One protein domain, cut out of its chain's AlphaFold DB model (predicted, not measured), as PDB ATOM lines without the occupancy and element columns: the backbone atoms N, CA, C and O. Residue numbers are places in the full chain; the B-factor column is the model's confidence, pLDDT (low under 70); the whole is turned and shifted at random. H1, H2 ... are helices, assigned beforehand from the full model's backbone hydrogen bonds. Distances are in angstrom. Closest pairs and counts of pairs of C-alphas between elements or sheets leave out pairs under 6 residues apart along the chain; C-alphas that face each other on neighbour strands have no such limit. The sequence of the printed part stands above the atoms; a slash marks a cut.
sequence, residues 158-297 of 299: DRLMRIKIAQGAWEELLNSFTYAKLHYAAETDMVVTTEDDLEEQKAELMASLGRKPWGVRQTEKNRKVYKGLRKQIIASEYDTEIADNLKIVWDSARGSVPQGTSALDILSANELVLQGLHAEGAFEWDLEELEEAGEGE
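Overview. This is residues 158 to 297 of the 299 residues of an uncharacterized protein of Candidatus Woesebacteria bacterium RBG_13_46_13 (UniProt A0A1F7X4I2). A long helix, H1, runs through the middle with H5 side by side; H4 packs on H5 and meets H1 with its residues 249 to 253 alone, H3 lies beside H4, H6 crosses H3, and H2 packs on H1 with its residues 204 to 209, away from the other helices. The printed part, 140 residues with six named helices, H1 to H6, and no named strand, is all helix. It is compact, radius of gyration of the C-alphas 14.7 A, spanning 40 by 39 by 27 A.

Along the chain. H1, residues 158 to 185, is 41.0 A long from C-alpha 158 at (249.517, 239.975, 101.989). H2 is 198 to 210, H3 216 to 235 (28.5 A), H4 240 to 253, H5 263 to 279, H6 287 to 295, ending at (255.852, 271.241, 109.182).

Arrangement. H1 touches H5 at a shallow tilt of 17 degrees, closest C-alphas Arg 162 and Ala 263, 5.1 A. H3 and H4 form a hairpin, closest Arg 230 and Ala 243, 6.0 A. Every O i to N i+4 pair is within hydrogen-bond range except in H1, 23 of 24.

Size, cuts and confidence. The printed part has no cut; the H1 to H2 link is long. Residues 183 to 185, 188 to 196, 294, 296 and 297 are under 70 in pLDDT.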
ATOM      1  N   ASP A 158     249.305 239.340 103.295       96.31
ATOM      2  CA  ASP A 158     249.517 239.975 101.989       96.31
ATOM      3  C   ASP A 158     249.536 241.505 102.086       96.31
ATOM      4  O   ASP A 158     250.359 242.176 101.462       96.31
ATOM      5  N   ARG A 159     248.660 242.085 102.915       96.44
ATOM      6  CA  ARG A 159     248.617 243.538 103.101       96.44
ATOM      7  C   ARG A 159     249.878 244.014 103.805       96.44
ATOM      8  O   ARG A 159     250.434 245.041 103.428       96.44
ATOM      9  N   LEU A 160     250.341 243.279 104.814       96.38
ATOM     10  CA  LEU A 160     251.585 243.608 105.506       96.38
ATOM     11  C   LEU A 160     252.799 243.540 104.569       96.38
ATOM     12  O   LEU A 160     253.679 244.392 104.671       96.38
ATOM     13  N   MET A 161     252.836 242.576 103.643       96.88
ATOM     14  CA  MET A 161     253.882 242.491 102.617       96.88
ATOM     15  C   MET A 161     253.916 243.752 101.758       96.88
ATOM     16  O   MET A 161     254.962 244.385 101.659       96.88
ATOM     17  N   ARG A 162     252.765 244.174 101.222       98.06
ATOM     18  CA  ARG A 162     252.654 245.396 100.406       98.06
ATOM     19  C   ARG A 162     253.105 246.643 101.161       98.06
ATOM     20  O   ARG A 162     253.806 247.471 100.597       98.06
ATOM     21  N   ILE A 163     252.771 246.748 102.450       98.06
ATOM     22  CA  ILE A 163     253.244 247.849 103.305       98.06
ATOM     23  C   ILE A 163     254.773 247.848 103.389       98.06
ATOM     24  O   ILE A 163     255.386 248.894 103.216       98.06
ATOM     25  N   LYS A 164     255.398 246.696 103.646       97.94
ATOM     26  CA  LYS A 164     256.863 246.599 103.747       97.94
ATOM     27  C   LYS A 164     257.562 246.895 102.420       97.94
ATOM     28  O   LYS A 164     258.583 247.569 102.429       97.94
ATOM     29  N   ILE A 165     256.999 246.433 101.302       97.94
ATOM     30  CA  ILE A 165     257.488 246.766  99.958       97.94
ATOM     31  C   ILE A 165     257.396 248.274  99.717       97.94
ATOM     32  O   ILE A 165     258.394 248.886  99.361       97.94
ATOM     33  N   ALA A 166     256.253 248.898 100.015       98.19
ATOM     34  CA  ALA A 166     256.087 250.345  99.889       98.19
ATOM     35  C   ALA A 166     257.047 251.142 100.784       98.19
ATOM     36  O   ALA A 166     257.513 252.207 100.398       98.19
ATOM     37  N   GLN A 167     257.350 250.640 101.983       98.12
ATOM     38  CA  GLN A 167     258.335 251.258 102.872       98.12
ATOM     39  C   GLN A 167     259.760 251.141 102.319       98.12
ATOM     40  O   GLN A 167     260.508 252.106 102.418       98.12
ATOM     41  N   GLY A 168     260.114 250.005 101.708       96.50
ATOM     42  CA  GLY A 168     261.382 249.843 100.987       96.50
ATOM     43  C   GLY A 168     261.497 250.805  99.802       96.50
ATOM     44  O   GLY A 168     262.460 251.556  99.730       96.50
ATOM     45  N   ALA A 169     260.466 250.862  98.955       95.69
ATOM     46  CA  ALA A 169     260.379 251.778  97.815       95.69
ATOM     47  C   ALA A 169     260.479 253.258  98.240       95.69
ATOM     48  O   ALA A 169     261.200 254.054  97.649       95.69
ATOM     49  N   TRP A 170     259.819 253.628  99.340       97.12
ATOM     50  CA  TRP A 170     259.948 254.969  99.909       97.12
ATOM     51  C   TRP A 170     261.375 255.279 100.377       97.12
ATOM     52  O   TRP A 170     261.861 256.393 100.213       97.12
ATOM     53  N   GLU A 171     262.047 254.320 101.011       94.81
ATOM     54  CA  GLU A 171     263.428 254.504 101.458       94.81
ATOM     55  C   GLU A 171     264.398 254.619 100.279       94.81
ATOM     56  O   GLU A 171     265.301 255.449 100.334       94.81
ATOM     57  N   GLU A 172     264.183 253.856  99.209       92.12
ATOM     58  CA  GLU A 172     264.892 254.003  97.934       92.12
ATOM     59  C   GLU A 172     264.742 255.425  97.379       92.12
ATOM     60  O   GLU A 172     265.751 256.088  97.140       92.12
ATOM     61  N   LEU A 173     263.512 255.949  97.312       93.00
ATOM     62  CA  LEU A 173     263.250 257.333  96.908       93.00
ATOM     63  C   LEU A 173     264.072 258.343  97.721       93.00
ATOM     64  O   LEU A 173     264.712 259.224  97.149       93.00
ATOM     65  N   LEU A 174     264.088 258.223  99.052       92.12
ATOM     66  CA  LEU A 174     264.867 259.130  99.904       92.12
ATOM     67  C   LEU A 174     266.383 258.962  99.721       92.12
ATOM     68  O   LEU A 174     267.134 259.940  99.784       92.12
ATOM     69  N   ASN A 175     266.846 257.733  99.493       88.44
ATOM     70  CA  ASN A 175     268.253 257.464  99.231       88.44
ATOM     71  C   ASN A 175     268.702 258.098  97.909       88.44
ATOM     72  O   ASN A 175     269.813 258.622  97.865       88.44
ATOM     73  N   SER A 176     267.844 258.163  96.887       87.00
ATOM     74  CA  SER A 176     268.155 258.818  95.608       87.00
ATOM     75  C   SER A 176     268.505 260.302  95.763       87.00
ATOM     76  O   SER A 176     269.500 260.749  95.198       87.00
ATOM     77  N   PHE A 177     267.804 261.056  96.622       84.56
ATOM     78  CA  PHE A 177     268.205 262.435  96.967       84.56
ATOM     79  C   PHE A 177     269.587 262.487  97.634       84.56
ATOM     80  O   PHE A 177     270.394 263.378  97.370       84.56
ATOM     81  N   THR A 178     269.885 261.522  98.507       81.56
ATOM     82  CA  THR A 178     271.185 261.456  99.193       81.56
ATOM     83  C   THR A 178     272.313 261.154  98.205       81.56
ATOM     84  O   THR A 178     273.361 261.800  98.250       81.56
ATOM     85  N   TYR A 179     272.096 260.209  97.288       78.00
ATOM     86  CA  TYR A 179     273.059 259.871  96.245       78.00
ATOM     87  C   TYR A 179     273.271 261.024  95.269       78.00
ATOM     88  O   TYR A 179     274.420 261.335  94.966       78.00
ATOM     89  N   ALA A 180     272.214 261.723  94.859       75.56
ATOM     90  CA  ALA A 180     272.328 262.902  94.005       75.56
ATOM     91  C   ALA A 180     273.207 263.990  94.628       75.56
ATOM     92  O   ALA A 180     274.128 264.486  93.980       75.56
ATOM     93  N   LYS A 181     273.009 264.290  95.921       72.69
ATOM     94  CA  LYS A 181     273.873 265.227  96.654       72.69
ATOM     95  C   LYS A 181     275.339 264.781  96.665       72.69
ATOM     96  O   LYS A 181     276.230 265.617  96.511       72.69
ATOM     97  N   LEU A 182     275.608 263.485  96.844       71.00
ATOM     98  CA  LEU A 182     276.971 262.938  96.825       71.00
ATOM     99  C   LEU A 182     277.604 263.010  95.429       71.00
ATOM    100  O   LEU A 182     278.765 263.399  95.321       71.00
ATOM    101  N   HIS A 183     276.854 262.677  94.377       66.69
ATOM    102  CA  HIS A 183     277.311 262.757  92.989       66.69
ATOM    103  C   HIS A 183     277.612 264.194  92.565       66.69
ATOM    104  O   HIS A 183     278.684 264.443  92.010       66.69
ATOM    105  N   TYR A 184     276.727 265.136  92.910       61.44
ATOM    106  CA  TYR A 184     276.941 266.567  92.698       61.44
ATOM    107  C   TYR A 184     278.199 267.055  93.427       61.44
ATOM    108  O   TYR A 184     279.053 267.707  92.833       61.44
ATOM    109  N   ALA A 185     278.372 266.677  94.700       61.53
ATOM    110  CA  ALA A 185     279.565 267.027  95.472       61.53
ATOM    111  C   ALA A 185     280.862 266.413  94.910       61.53
ATOM    112  O   ALA A 185     281.942 266.966  95.123       61.53
ATOM    113  N   ALA A 186     280.767 265.274  94.220       70.12
ATOM    114  CA  ALA A 186     281.891 264.575  93.606       70.12
ATOM    115  C   ALA A 186     282.153 264.970  92.139       70.12
ATOM    116  O   ALA A 186     283.103 264.447  91.558       70.12
ATOM    117  N   GLU A 187     281.347 265.865  91.547       70.31
ATOM    118  CA  GLU A 187     281.387 266.226  90.115       70.31
ATOM    119  C   GLU A 187     281.309 264.998  89.186       70.31
ATOM    120  O   GLU A 187     281.981 264.914  88.157       70.31
ATOM    121  N   THR A 188     280.500 264.010  89.571       61.12
ATOM    122  CA  THR A 188     280.289 262.782  88.790       61.12
ATOM    123  C   THR A 188     278.866 262.724  88.264       61.12
ATOM    124  O   THR A 188     277.943 263.107  88.982       61.12
ATOM    125  N   ASP A 189     278.688 262.205  87.047       56.47
ATOM    126  CA  ASP A 189     277.358 261.949  86.497       56.47
ATOM    127  C   ASP A 189     276.611 260.973  87.414       56.47
ATOM    128  O   ASP A 189     277.113 259.892  87.743       56.47
ATOM    129  N   MET A 190     275.418 261.374  87.850       53.84
ATOM    130  CA  MET A 190     274.536 260.495  88.600       53.84
ATOM    131  C   MET A 190     273.911 259.502  87.626       53.84
ATOM    132  O   MET A 190     273.181 259.878  86.711       53.84
ATOM    133  N   VAL A 191     274.178 258.222  87.848       53.00
ATOM    134  CA  VAL A 191     273.453 257.140  87.193       53.00
ATOM    135  C   VAL A 191     272.364 256.704  88.168       53.00
ATOM    136  O   VAL A 191     272.635 255.978  89.120       53.00
ATOM    137  N   VAL A 192     271.142 257.207  87.978       51.22
ATOM    138  CA  VAL A 192     269.961 256.681  88.680       51.22
ATOM    139  C   VAL A 192     269.559 255.408  87.953       51.22
ATOM    140  O   VAL A 192     268.784 255.451  87.004       51.22
ATOM    141  N   THR A 193     270.152 254.282  88.336       45.00
ATOM    142  CA  THR A 193     269.712 252.967  87.863       45.00
ATOM    143  C   THR A 193     269.195 252.174  89.048       45.00
ATOM    144  O   THR A 193     269.955 251.869  89.966       45.00
ATOM    145  N   THR A 194     267.912 251.828  89.012       48.91
ATOM    146  CA  THR A 194     267.271 250.840  89.897       48.91
ATOM    147  C   THR A 194     267.467 249.402  89.373       48.91
ATOM    148  O   THR A 194     267.039 248.424  89.987       48.91
ATOM    149  N   GLU A 195     268.154 249.254  88.234       53.38
ATOM    150  CA  GLU A 195     268.330 248.025  87.451       53.38
ATOM    151  C   GLU A 195     269.815 247.810  87.134       53.38
ATOM    152  O   GLU A 195     270.532 248.744  86.799       53.38
ATOM    153  N   ASP A 196     270.378 246.624  87.375       55.94
ATOM    154  CA  ASP A 196     270.471 245.616  86.308       55.94
ATOM    155  C   ASP A 196     270.626 244.161  86.817       55.94
ATOM    156  O   ASP A 196     270.654 243.216  86.017       55.94
ATOM    157  N   ASP A 197     270.723 243.934  88.134       78.94
ATOM    158  CA  ASP A 197     270.911 242.591  88.695       78.94
ATOM    159  C   ASP A 197     269.653 242.077  89.407       78.94
ATOM    160  O   ASP A 197     269.249 242.541  90.475       78.94
ATOM    161  N   LEU A 198     269.062 241.040  88.814       87.69
ATOM    162  CA  LEU A 198     267.937 240.288  89.365       87.69
ATOM    163  C   LEU A 198     268.175 239.847  90.821       87.69
ATOM    164  O   LEU A 198     267.242 239.853  91.625       87.69
ATOM    165  N   GLU A 199     269.393 239.418  91.161       91.06
ATOM    166  CA  GLU A 199     269.707 238.954  92.513       91.06
ATOM    167  C   GLU A 199     269.853 240.114  93.504       91.06
ATOM    168  O   GLU A 199     269.492 239.945  94.671       91.06
ATOM    169  N   GLU A 200     270.328 241.280  93.060       88.88
ATOM    170  CA  GLU A 200     270.414 242.488  93.889       88.88
ATOM    171  C   GLU A 200     269.017 243.008  94.227       88.88
ATOM    172  O   GLU A 200     268.664 243.074  95.406       88.88
ATOM    173  N   GLN A 201     268.168 243.217  93.215       89.62
ATOM    174  CA  GLN A 201     266.779 243.644  93.421       89.62
ATOM    175  C   GLN A 201     266.021 242.676  94.333       89.62
ATOM    176  O   GLN A 201     265.327 243.068  95.274       89.62
ATOM    177  N   LYS A 202     266.187 241.369  94.112       93.75
ATOM    178  CA  LYS A 202     265.601 240.348  94.982       93.75
ATOM    179  C   LYS A 202     266.113 240.465  96.415       93.75
ATOM    180  O   LYS A 202     265.318 240.336  97.347       93.75
ATOM    181  N   ALA A 203     267.414 240.672  96.616       93.00
ATOM    182  CA  ALA A 203     267.998 240.811  97.945       93.00
ATOM    183  C   ALA A 203     267.454 242.046  98.679       93.00
ATOM    184  O   ALA A 203     267.122 241.946  99.862       93.00
ATOM    185  N   GLU A 204     267.288 243.173  97.990       92.31
ATOM    186  CA  GLU A 204     266.701 244.397  98.544       92.31
ATOM    187  C   GLU A 204     265.226 244.221  98.920       92.31
ATOM    188  O   GLU A 204     264.800 244.599 100.021       92.31
ATOM    189  N   LEU A 205     264.445 243.562  98.059       96.00
ATOM    190  CA  LEU A 205     263.041 243.244  98.325       96.00
ATOM    191  C   LEU A 205     262.910 242.269  99.503       96.00
ATOM    192  O   LEU A 205     262.089 242.479 100.401       96.00
ATOM    193  N   MET A 206     263.762 241.243  99.571       97.06
ATOM    194  CA  MET A 206     263.828 240.334 100.720       97.06
ATOM    195  C   MET A 206     264.226 241.070 102.005       97.06
ATOM    196  O   MET A 206     263.626 240.833 103.056       97.06
ATOM    197  N   ALA A 207     265.196 241.984 101.937       95.06
ATOM    198  CA  ALA A 207     265.601 242.800 103.075       95.06
ATOM    199  C   ALA A 207     264.445 243.682 103.562       95.06
ATOM    200  O   ALA A 207     264.214 243.767 104.769       95.06
ATOM    201  N   SER A 208     263.682 244.285 102.650       95.50
ATOM    202  CA  SER A 208     262.488 245.077 102.969       95.50
ATOM    203  C   SER A 208     261.405 244.225 103.640       95.50
ATOM    204  O   SER A 208     260.890 244.583 104.702       95.50
ATOM    205  N   LEU A 209     261.127 243.032 103.106       96.81
ATOM    206  CA  LEU A 209     260.166 242.080 103.677       96.81
ATOM    207  C   LEU A 209     260.596 241.540 105.055       96.81
ATOM    208  O   LEU A 209     259.743 241.238 105.895       96.81
ATOM    209  N   GLY A 210     261.899 241.464 105.330       94.69
ATOM    210  CA  GLY A 210     262.447 241.053 106.627       94.69
ATOM    211  C   GLY A 210     262.353 242.117 107.730       94.69
ATOM    212  O   GLY A 210     262.474 241.798 108.917       94.69
ATOM    213  N   ARG A 211     262.114 243.387 107.381       94.25
ATOM    214  CA  ARG A 211     262.053 244.491 108.352       94.25
ATOM    215  C   ARG A 211     260.738 244.508 109.127       94.25
ATOM    216  O   ARG A 211     259.713 243.956 108.723       94.25
ATOM    217  N   LYS A 212     260.765 245.178 110.280       95.00
ATOM    218  CA  LYS A 212     259.540 245.560 110.992       95.00
ATOM    219  C   LYS A 212     258.942 246.794 110.315       95.00
ATOM    220  O   LYS A 212     259.717 247.678 109.957       95.00
ATOM    221  N   PRO A 213     257.605 246.893 110.208       95.56
ATOM    222  CA  PRO A 213     256.977 248.108 109.719       95.56
ATOM    223  C   PRO A 213     257.376 249.324 110.548       95.56
ATOM    224  O   PRO A 213     257.634 249.204 111.753       95.56
ATOM    225  N   TRP A 214     257.372 250.495 109.919       96.81
ATOM    226  CA  TRP A 214     257.606 251.757 110.612       96.81
ATOM    227  C   TRP A 214     256.713 251.925 111.849       96.81
ATOM    228  O   TRP A 214     255.513 251.648 111.836       96.81
ATOM    229  N   GLY A 215     257.317 252.416 112.932       95.56
ATOM    230  CA  GLY A 215     256.587 252.878 114.108       95.56
ATOM    231  C   GLY A 215     256.122 254.328 113.954       95.56
ATOM    232  O   GLY A 215     256.597 255.051 113.084       95.56
ATOM    233  N   VAL A 216     255.271 254.778 114.882       95.25
ATOM    234  CA  VAL A 216     254.636 256.115 114.879       95.25
ATOM    235  C   VAL A 216     255.621 257.252 114.589       95.25
ATOM    236  O   VAL A 216     255.351 258.100 113.748       95.25
ATOM    237  N   ARG A 217     256.788 257.254 115.246       95.12
ATOM    238  CA  ARG A 217     257.799 258.306 115.068       95.12
ATOM    239  C   ARG A 217     258.353 258.359 113.641       95.12
ATOM    240  O   ARG A 217     258.530 259.446 113.108       95.12
ATOM    241  N   GLN A 218     258.638 257.202 113.043       95.31
ATOM    242  CA  GLN A 218     259.166 257.130 111.679       95.31
ATOM    243  C   GLN A 218     258.090 257.519 110.664       95.31
ATOM    244  O   GLN A 218     258.372 258.262 109.729       95.31
ATOM    245  N   THR A 219     256.850 257.073 110.880       95.44
ATOM    246  CA  THR A 219     255.711 257.472 110.050       95.44
ATOM    247  C   THR A 219     255.510 258.984 110.072       95.44
ATOM    248  O   THR A 219     255.337 259.574 109.013       95.44
ATOM    249  N   GLU A 220     255.579 259.630 111.239       94.38
ATOM    250  CA  GLU A 220     255.415 261.085 111.325       94.38
ATOM    251  C   GLU A 220     256.569 261.839 110.650       94.38
ATOM    252  O   GLU A 220     256.324 262.795 109.921       94.38
ATOM    253  N   LYS A 221     257.815 261.367 110.801       93.50
ATOM    254  CA  LYS A 221     258.955 261.928 110.062       93.50
ATOM    255  C   LYS A 221     258.726 261.851 108.549       93.50
ATOM    256  O   LYS A 221     258.783 262.859 107.854       93.50
ATOM    257  N   ASN A 222     258.404 260.664 108.036       95.31
ATOM    258  CA  ASN A 222     258.205 260.466 106.600       95.31
ATOM    259  C   ASN A 222     256.980 261.232 106.073       95.31
ATOM    260  O   ASN A 222     256.977 261.660 104.923       95.31
ATOM    261  N   ARG A 223     255.968 261.476 106.917       95.94
ATOM    262  CA  ARG A 223     254.804 262.300 106.567       95.94
ATOM    263  C   ARG A 223     255.193 263.741 106.251       95.94
ATOM    264  O   ARG A 223     254.642 264.309 105.309       95.94
ATOM    265  N   LYS A 224     256.109 264.326 107.025       93.88
ATOM    266  CA  LYS A 224     256.622 265.682 106.777       93.88
ATOM    267  C   LYS A 224     257.348 265.746 105.438       93.88
ATOM    268  O   LYS A 224     256.995 266.573 104.606       93.88
ATOM    269  N   VAL A 225     258.250 264.794 105.190       94.12
ATOM    270  CA  VAL A 225     258.974 264.686 103.913       94.12
ATOM    271  C   VAL A 225     258.005 264.529 102.736       94.12
ATOM    272  O   VAL A 225     258.125 265.246 101.749       94.12
ATOM    273  N   TYR A 226     256.988 263.669 102.854       95.94
ATOM    274  CA  TYR A 226     255.939 263.525 101.838       95.94
ATOM    275  C   TYR A 226     255.220 264.842 101.536       95.94
ATOM    276  O   TYR A 226     255.065 265.208 100.370       95.94
ATOM    277  N   LYS A 227     254.776 265.564 102.575       95.19
ATOM    278  CA  LYS A 227     254.116 266.864 102.406       95.19
ATOM    279  C   LYS A 227     255.035 267.860 101.694       95.19
ATOM    280  O   LYS A 227     254.582 268.523 100.762       95.19
ATOM    281  N   GLY A 228     256.302 267.928 102.105       92.62
ATOM    282  CA  GLY A 228     257.325 268.763 101.483       92.62
ATOM    283  C   GLY A 228     257.515 268.452 100.003       92.62
ATOM    284  O   GLY A 228     257.360 269.345  99.172       92.62
ATOM    285  N   LEU A 229     257.759 267.179  99.673       92.75
ATOM    286  CA  LEU A 229     257.947 266.711  98.296       92.75
ATOM    287  C   LEU A 229     256.744 267.061  97.434       92.75
ATOM    288  O   LEU A 229     256.879 267.708  96.401       92.75
ATOM    289  N   ARG A 230     255.543 266.709  97.896       94.06
ATOM    290  CA  ARG A 230     254.314 266.993  97.160       94.06
ATOM    291  C   ARG A 230     254.115 268.492  96.931       94.06
ATOM    292  O   ARG A 230     253.675 268.888  95.855       94.06
ATOM    293  N   LYS A 231     254.418 269.326  97.927       90.88
ATOM    294  CA  LYS A 231     254.322 270.785  97.808       90.88
ATOM    295  C   LYS A 231     255.303 271.326  96.774       90.88
ATOM    296  O   LYS A 231     254.894 272.159  95.973       90.88
ATOM    297  N   GLN A 232     256.551 270.859  96.778       90.50
ATOM    298  CA  GLN A 232     257.549 271.301  95.805       90.50
ATOM    299  C   GLN A 232     257.216 270.832  94.388       90.50
ATOM    300  O   GLN A 232     257.229 271.657  93.488       90.50
ATOM    301  N   ILE A 233     256.792 269.577  94.197       92.19
ATOM    302  CA  ILE A 233     256.321 269.066  92.894       92.19
ATOM    303  C   ILE A 233     255.214 269.968  92.325       92.19
ATOM    304  O   ILE A 233     255.279 270.384  91.173       92.19
ATOM    305  N   ILE A 234     254.221 270.332  93.147       90.31
ATOM    306  CA  ILE A 234     253.118 271.212  92.725       90.31
ATOM    307  C   ILE A 234     253.603 272.642  92.462       90.31
ATOM    308  O   ILE A 234     253.186 273.257  91.486       90.31
ATOM    309  N   ALA A 235     254.446 273.194  93.337       89.31
ATOM    310  CA  ALA A 235     254.941 274.565  93.213       89.31
ATOM    311  C   ALA A 235     255.860 274.754  91.997       89.31
ATOM    312  O   ALA A 235     255.874 275.837  91.418       89.31
ATOM    313  N   SER A 236     256.593 273.708  91.617       88.88
ATOM    314  CA  SER A 236     257.455 273.667  90.435       88.88
ATOM    315  C   SER A 236     256.699 273.326  89.145       88.88
ATOM    316  O   SER A 236     257.324 273.261  88.093       88.88
ATOM    317  N   GLU A 237     255.376 273.127  89.214       91.19
ATOM    318  CA  GLU A 237     254.517 272.781  88.069       91.19
ATOM    319  C   GLU A 237     254.964 271.508  87.324       91.19
ATOM    320  O   GLU A 237     254.764 271.384  86.117       91.19
ATOM    321  N   TYR A 238     255.550 270.552  88.051       90.69
ATOM    322  CA  TYR A 238     255.922 269.248  87.499       90.69
ATOM    323  C   TYR A 238     254.689 268.434  87.100       90.69
ATOM    324  O   TYR A 238     253.567 268.726  87.531       90.69
ATOM    325  N   ASP A 239     254.905 267.377  86.309       89.25
ATOM    326  CA  ASP A 239     253.830 266.482  85.889       89.25
ATOM    327  C   ASP A 239     253.016 265.985  87.096       89.25
ATOM    328  O   ASP A 239     253.535 265.434  88.073       89.25
ATOM    329  N   THR A 240     251.700 266.187  87.017       90.75
ATOM    330  CA  THR A 240     250.739 265.756  88.032       90.75
ATOM    331  C   THR A 240     250.792 264.253  88.298       90.75
ATOM    332  O   THR A 240     250.517 263.834  89.424       90.75
ATOM    333  N   GLU A 241     251.207 263.454  87.311       94.69
ATOM    334  CA  GLU A 241     251.382 262.010  87.456       94.69
ATOM    335  C   GLU A 241     252.456 261.659  88.503       94.69
ATOM    336  O   GLU A 241     252.284 260.701  89.260       94.69
ATOM    337  N   ILE A 242     253.505 262.478  88.657       94.62
ATOM    338  CA  ILE A 242     254.531 262.289  89.700       94.62
ATOM    339  C   ILE A 242     253.893 262.415  91.087       94.62
ATOM    340  O   ILE A 242     254.134 261.595  91.975       94.62
ATOM    341  N   ALA A 243     253.046 263.428  91.291       94.50
ATOM    342  CA  ALA A 243     252.380 263.649  92.574       94.50
ATOM    343  C   ALA A 243     251.370 262.539  92.910       94.50
ATOM    344  O   ALA A 243     251.247 262.150  94.079       94.50
ATOM    345  N   ASP A 244     250.655 262.032  91.906       95.81
ATOM    346  CA  ASP A 244     249.683 260.951  92.070       95.81
ATOM    347  C   ASP A 244     250.372 259.613  92.377       95.81
ATOM    348  O   ASP A 244     249.979 258.924  93.325       95.81
ATOM    349  N   ASN A 245     251.463 259.286  91.680       97.31
ATOM    350  CA  ASN A 245     252.265 258.097  91.967       97.31
ATOM    351  C   ASN A 245     252.962 258.182  93.335       97.31
ATOM    352  O   ASN A 245     252.896 257.233  94.123       97.31
ATOM    353  N   LEU A 246     253.506 259.349  93.706       97.38
ATOM    354  CA  LEU A 246     254.077 259.579  95.041       97.38
ATOM    355  C   LEU A 246     253.041 259.317  96.141       97.38
ATOM    356  O   LEU A 246     253.351 258.745  97.191       97.38
ATOM    357  N   LYS A 247     251.785 259.709  95.901       97.00
ATOM    358  CA  LYS A 247     250.680 259.454  96.823       97.00
ATOM    359  C   LYS A 247     250.383 257.957  96.965       97.00
ATOM    360  O   LYS A 247     250.114 257.529  98.087       97.00
ATOM    361  N   ILE A 248     250.436 257.168  95.889       97.44
ATOM    362  CA  ILE A 248     250.241 255.704  95.937       97.44
ATOM    363  C   ILE A 248     251.312 255.044  96.813       97.44
ATOM    364  O   ILE A 248     250.971 254.260  97.710       97.44
ATOM    365  N   VAL A 249     252.585 255.399  96.601       97.75
ATOM    366  CA  VAL A 249     253.711 254.879  97.393       97.75
ATOM    367  C   VAL A 249     253.538 255.261  98.864       97.75
ATOM    368  O   VAL A 249     253.560 254.393  99.741       97.75
ATOM    369  N   TRP A 250     253.266 256.539  99.149       98.00
ATOM    370  CA  TRP A 250     253.080 257.037 100.512       98.00
ATOM    371  C   TRP A 250     251.895 256.391 101.240       98.00
ATOM    372  O   TRP A 250     252.037 255.925 102.376       98.00
ATOM    373  N   ASP A 251     250.719 256.344 100.607       97.81
ATOM    374  CA  ASP A 251     249.521 255.754 101.203       97.81
ATOM    375  C   ASP A 251     249.731 254.277 101.525       97.81
ATOM    376  O   ASP A 251     249.341 253.818 102.603       97.81
ATOM    377  N   SER A 252     250.420 253.552 100.649       98.12
ATOM    378  CA  SER A 252     250.776 252.157 100.880       98.12
ATOM    379  C   SER A 252     251.777 252.012 102.032       98.12
ATOM    380  O   SER A 252     251.540 251.227 102.954       98.12
ATOM    381  N   ALA A 253     252.835 252.831 102.058       97.88
ATOM    382  CA  ALA A 253     253.888 252.783 103.073       97.88
ATOM    383  C   ALA A 253     253.379 253.112 104.489       97.88
ATOM    384  O   ALA A 253     253.809 252.499 105.473       97.88
ATOM    385  N   ARG A 254     252.409 254.028 104.616       97.00
ATOM    386  CA  ARG A 254     251.768 254.364 105.904       97.00
ATOM    387  C   ARG A 254     250.677 253.380 106.339       97.00
ATOM    388  O   ARG A 254     250.054 253.581 107.381       97.00
ATOM    389  N   GLY A 255     250.414 252.332 105.555       95.56
ATOM    390  CA  GLY A 255     249.436 251.293 105.879       95.56
ATOM    391  C   GLY A 255     248.040 251.490 105.287       95.56
ATOM    392  O   GLY A 255     247.154 250.677 105.541       95.56
ATOM    393  N   SER A 256     247.808 252.522 104.483       96.00
ATOM    394  CA  SER A 256     246.551 252.753 103.761       96.00
ATOM    395  C   SER A 256     246.622 252.248 102.314       96.00
ATOM    396  O   SER A 256     246.202 252.955 101.405       96.00
ATOM    397  N   VAL A 257     247.133 251.023 102.118       94.75
ATOM    398  CA  VAL A 257     247.217 250.362 100.800       94.75
ATOM    399  C   VAL A 257     245.837 250.388 100.121       94.75
ATOM    400  O   VAL A 257     244.892 249.831 100.698       94.75
ATOM    401  N   PRO A 258     245.688 251.035  98.948       92.25
ATOM    402  CA  PRO A 258     244.407 251.101  98.257       92.25
ATOM    403  C   PRO A 258     243.894 249.711  97.854       92.25
ATOM    404  O   PRO A 258     244.653 248.757  97.670       92.25
ATOM    405  N   GLN A 259     242.571 249.571  97.752       90.94
ATOM    406  CA  GLN A 259     241.966 248.303  97.356       90.94
ATOM    407  C   GLN A 259     242.327 247.979  95.901       90.94
ATOM    408  O   GLN A 259     242.160 248.819  95.026       90.94
ATOM    409  N   GLY A 260     242.765 246.743  95.654       93.38
ATOM    410  CA  GLY A 260     243.167 246.289  94.319       93.38
ATOM    411  C   GLY A 260     244.607 246.639  93.937       93.38
ATOM    412  O   GLY A 260     245.048 246.184  92.895       93.38
ATOM    413  N   THR A 261     245.345 247.369  94.780       96.19
ATOM    414  CA  THR A 261     246.765 247.671  94.561       96.19
ATOM    415  C   THR A 261     247.638 246.493  94.991       96.19
ATOM    416  O   THR A 261     247.565 246.041  96.143       96.19
ATOM    417  N   SER A 262     248.457 246.000  94.069       97.25
ATOM    418  CA  SER A 262     249.463 244.966  94.310       97.25
ATOM    419  C   SER A 262     250.805 245.569  94.762       97.25
ATOM    420  O   SER A 262     251.010 246.783  94.753       97.25
ATOM    421  N   ALA A 263     251.757 244.713  95.130       97.56
ATOM    422  CA  ALA A 263     253.148 245.112  95.312       97.56
ATOM    423  C   ALA A 263     253.836 245.586  94.011       97.56
ATOM    424  O   ALA A 263     254.680 246.472  94.100       97.56
ATOM    425  N   LEU A 264     253.478 245.057  92.830       96.50
ATOM    426  CA  LEU A 264     254.026 245.550  91.555       96.50
ATOM    427  C   LEU A 264     253.524 246.963  91.249       96.50
ATOM    428  O   LEU A 264     254.328 247.797  90.857       96.50
ATOM    429  N   ASP A 265     252.245 247.266  91.491       97.06
ATOM    430  CA  ASP A 265     251.704 248.618  91.269       97.06
ATOM    431  C   ASP A 265     252.454 249.663  92.108       97.06
ATOM    432  O   ASP A 265     252.710 250.777  91.664       97.06
ATOM    433  N   ILE A 266     252.821 249.290  93.337       98.00
ATOM    434  CA  ILE A 266     253.590 250.143  94.249       98.00
ATOM    435  C   ILE A 266     255.007 250.377  93.715       98.00
ATOM    436  O   ILE A 266     255.476 251.511  93.757       98.00
ATOM    437  N   LEU A 267     255.685 249.327  93.236       96.25
ATOM    438  CA  LEU A 267     257.027 249.453  92.655       96.25
ATOM    439  C   LEU A 267     257.000 250.263  91.354       96.25
ATOM    440  O   LEU A 267     257.820 251.157  91.193       96.25
ATOM    441  N   SER A 268     256.009 250.030  90.488       94.81
ATOM    442  CA  SER A 268     255.803 250.801  89.256       94.81
ATOM    443  C   SER A 268     255.582 252.285  89.558       94.81
ATOM    444  O   SER A 268     256.250 253.141  88.987       94.81
ATOM    445  N   ALA A 269     254.711 252.604  90.523       96.69
ATOM    446  CA  ALA A 269     254.503 253.982  90.958       96.69
ATOM    447  C   ALA A 269     255.795 254.613  91.506       96.69
ATOM    448  O   ALA A 269     256.053 255.788  91.255       96.69
ATOM    449  N   ASN A 270     256.620 253.856  92.236       95.75
ATOM    450  CA  ASN A 270     257.903 254.356  92.729       95.75
ATOM    451  C   ASN A 270     258.888 254.657  91.595       95.75
ATOM    452  O   ASN A 270     259.494 255.724  91.593       95.75
ATOM    453  N   GLU A 271     259.000 253.758  90.619       92.44
ATOM    454  CA  GLU A 271     259.856 253.942  89.447       92.44
ATOM    455  C   GLU A 271     259.435 255.188  88.649       92.44
ATOM    456  O   GLU A 271     260.266 256.041  88.348       92.44
ATOM    457  N   LEU A 272     258.131 255.381  88.417       93.38
ATOM    458  CA  LEU A 272     257.608 256.581  87.747       93.38
ATOM    459  C   LEU A 272     257.906 257.872  88.526       93.38
ATOM    460  O   LEU A 272     258.207 258.905  87.926       93.38
ATOM    461  N   VAL A 273     257.863 257.831  89.863       94.50
ATOM    462  CA  VAL A 273     258.276 258.970  90.699       94.50
ATOM    463  C   VAL A 273     259.766 259.241  90.538       94.50
ATOM    464  O   VAL A 273     260.143 260.390  90.326       94.50
ATOM    465  N   LEU A 274     260.614 258.215  90.630       92.12
ATOM    466  CA  LEU A 274     262.065 258.355  90.500       92.12
ATOM    467  C   LEU A 274     262.453 258.928  89.135       92.12
ATOM    468  O   LEU A 274     263.192 259.911  89.075       92.12
ATOM    469  N   GLN A 275     261.913 258.367  88.053       89.81
ATOM    470  CA  GLN A 275     262.160 258.828  86.688       89.81
ATOM    471  C   GLN A 275     261.667 260.259  86.472       89.81
ATOM    472  O   GLN A 275     262.401 261.082  85.925       89.81
ATOM    473  N   GLY A 276     260.459 260.579  86.945       90.38
ATOM    474  CA  GLY A 276     259.896 261.923  86.838       90.38
ATOM    475  C   GLY A 276     260.722 262.959  87.598       90.38
ATOM    476  O   GLY A 276     261.113 263.979  87.038       90.38
ATOM    477  N   LEU A 277     261.071 262.681  88.855       90.69
ATOM    478  CA  LEU A 277     261.917 263.570  89.656       90.69
ATOM    479  C   LEU A 277     263.325 263.720  89.067       90.69
ATOM    480  O   LEU A 277     263.889 264.812  89.119       90.69
ATOM    481  N   HIS A 278     263.886 262.657  88.485       87.12
ATOM    482  CA  HIS A 278     265.167 262.722  87.788       87.12
ATOM    483  C   HIS A 278     265.099 263.639  86.563       87.12
ATOM    484  O   HIS A 278     265.927 264.538  86.422       87.12
ATOM    485  N   ALA A 279     264.106 263.428  85.696       86.62
ATOM    486  CA  ALA A 279     263.921 264.202  84.472       86.62
ATOM    487  C   ALA A 279     263.725 265.700  84.753       86.62
ATOM    488  O   ALA A 279     264.210 266.537  83.994       86.62
ATOM    489  N   GLU A 280     263.070 266.027  85.867       86.44
ATOM    490  CA  GLU A 280     262.792 267.398  86.301       86.44
ATOM    491  C   GLU A 280     263.916 268.030  87.155       86.44
ATOM    492  O   GLU A 280     263.780 269.163  87.628       86.44
ATOM    493  N   GLY A 281     265.029 267.316  87.382       82.94
ATOM    494  CA  GLY A 281     266.171 267.804  88.172       82.94
ATOM    495  C   GLY A 281     265.890 267.949  89.674       82.94
ATOM    496  O   GLY A 281     266.603 268.655  90.383       82.94
ATOM    497  N   ALA A 282     264.854 267.285  90.184       83.81
ATOM    498  CA  ALA A 282     264.362 267.464  91.548       83.81
ATOM    499  C   ALA A 282     265.297 266.890  92.623       83.81
ATOM    500  O   ALA A 282     265.233 267.285  93.782       83.81
ATOM    501  N   PHE A 283     266.186 265.959  92.267       80.81
ATOM    502  CA  PHE A 283     267.097 265.344  93.238       80.81
ATOM    503  C   PHE A 283     268.185 266.290  93.773       80.81
ATOM    504  O   PHE A 283     268.895 265.932  94.711       80.81
ATOM    505  N   GLU A 284     268.283 267.508  93.239       75.75
ATOM    506  CA  GLU A 284     269.099 268.583  93.815       75.75
ATOM    507  C   GLU A 284     268.483 269.184  95.094       75.75
ATOM    508  O   GLU A 284     269.166 269.900  95.829       75.75
ATOM    509  N   TRP A 285     267.208 268.906  95.389       81.25
ATOM    510  CA  TRP A 285     266.518 269.465  96.552       81.25
ATOM    511  C   TRP A 285     267.069 268.948  97.884       81.25
ATOM    512  O   TRP A 285     267.509 267.802  98.023       81.25
ATOM    513  N   ASP A 286     266.982 269.790  98.917       80.50
ATOM    514  CA  ASP A 286     267.355 269.391 100.266       80.50
ATOM    515  C   ASP A 286     266.200 268.687 100.997       80.50
ATOM    516  O   ASP A 286     265.162 269.282 101.281       80.50
ATOM    517  N   LEU A 287     266.398 267.412 101.356       79.31
ATOM    518  CA  LEU A 287     265.463 266.653 102.194       79.31
ATOM    519  C   LEU A 287     265.164 267.319 103.547       79.31
ATOM    520  O   LEU A 287     264.050 267.161 104.044       79.31
ATOM    521  N   GLU A 288     266.116 268.038 104.149       79.75
ATOM    522  CA  GLU A 288     265.883 268.762 105.406       79.75
ATOM    523  C   GLU A 288     264.933 269.946 105.177       79.75
ATOM    524  O   GLU A 288     263.953 270.097 105.906       79.75
ATOM    525  N   GLU A 289     265.131 270.708 104.096       80.31
ATOM    526  CA  GLU A 289     264.224 271.797 103.704       80.31
ATOM    527  C   GLU A 289     262.830 271.274 103.328       80.31
ATOM    528  O   GLU A 289     261.816 271.914 103.614       80.31
ATOM    529  N   LEU A 290     262.755 270.091 102.714       80.75
ATOM    530  CA  LEU A 290     261.495 269.405 102.431       80.75
ATOM    531  C   LEU A 290     260.772 268.995 103.721       80.75
ATOM    532  O   LEU A 290     259.560 269.189 103.828       80.75
ATOM    533  N   GLU A 291     261.492 268.444 104.704       81.88
ATOM    534  CA  GLU A 291     260.927 268.103 106.013       81.88
ATOM    535  C   GLU A 291     260.357 269.356 106.700       81.88
ATOM    536  O   GLU A 291     259.187 269.344 107.090       81.88
ATOM    537  N   GLU A 292     261.123 270.452 106.752       81.00
ATOM    538  CA  GLU A 292     260.699 271.743 107.317       81.00
ATOM    539  C   GLU A 292     259.490 272.340 106.578       81.00
ATOM    540  O   GLU A 292     258.517 272.779 107.199       81.00
ATOM    541  N   ALA A 293     259.489 272.308 105.241       74.81
ATOM    542  CA  ALA A 293     258.375 272.796 104.429       74.81
ATOM    543  C   ALA A 293     257.066 272.031 104.694       74.81
ATOM    544  O   ALA A 293     255.981 272.594 104.503       74.81
ATOM    545  N   GLY A 294     257.164 270.770 105.130       67.31
ATOM    546  CA  GLY A 294     256.042 269.927 105.534       67.31
ATOM    547  C   GLY A 294     255.510 270.191 106.949       67.31
ATOM    548  O   GLY A 294     254.390 269.765 107.248       67.31
ATOM    549  N   GLU A 295     256.262 270.891 107.809       73.06
ATOM    550  CA  GLU A 295     255.852 271.241 109.182       73.06
ATOM    551  C   GLU A 295     254.861 272.413 109.241       73.06
ATOM    552  O   GLU A 295     254.072 272.499 110.177       73.06
ATOM    553  N   GLY A 296     254.840 273.287 108.228       59.16
ATOM    554  CA  GLY A 296     254.017 274.506 108.206       59.16
ATOM    555  C   GLY A 296     252.496 274.316 108.067       59.16
ATOM    556  O   GLY A 296     251.788 275.307 107.933       59.16
ATOM    557  N   GLU A 297     251.987 273.080 108.083       51.78
ATOM    558  CA  GLU A 297     250.555 272.746 107.980       51.78
ATOM    559  C   GLU A 297     250.084 271.886 109.172       51.78
ATOM    560  O   GLU A 297     249.697 270.718 109.014       51.78
TER     561      GLU A 297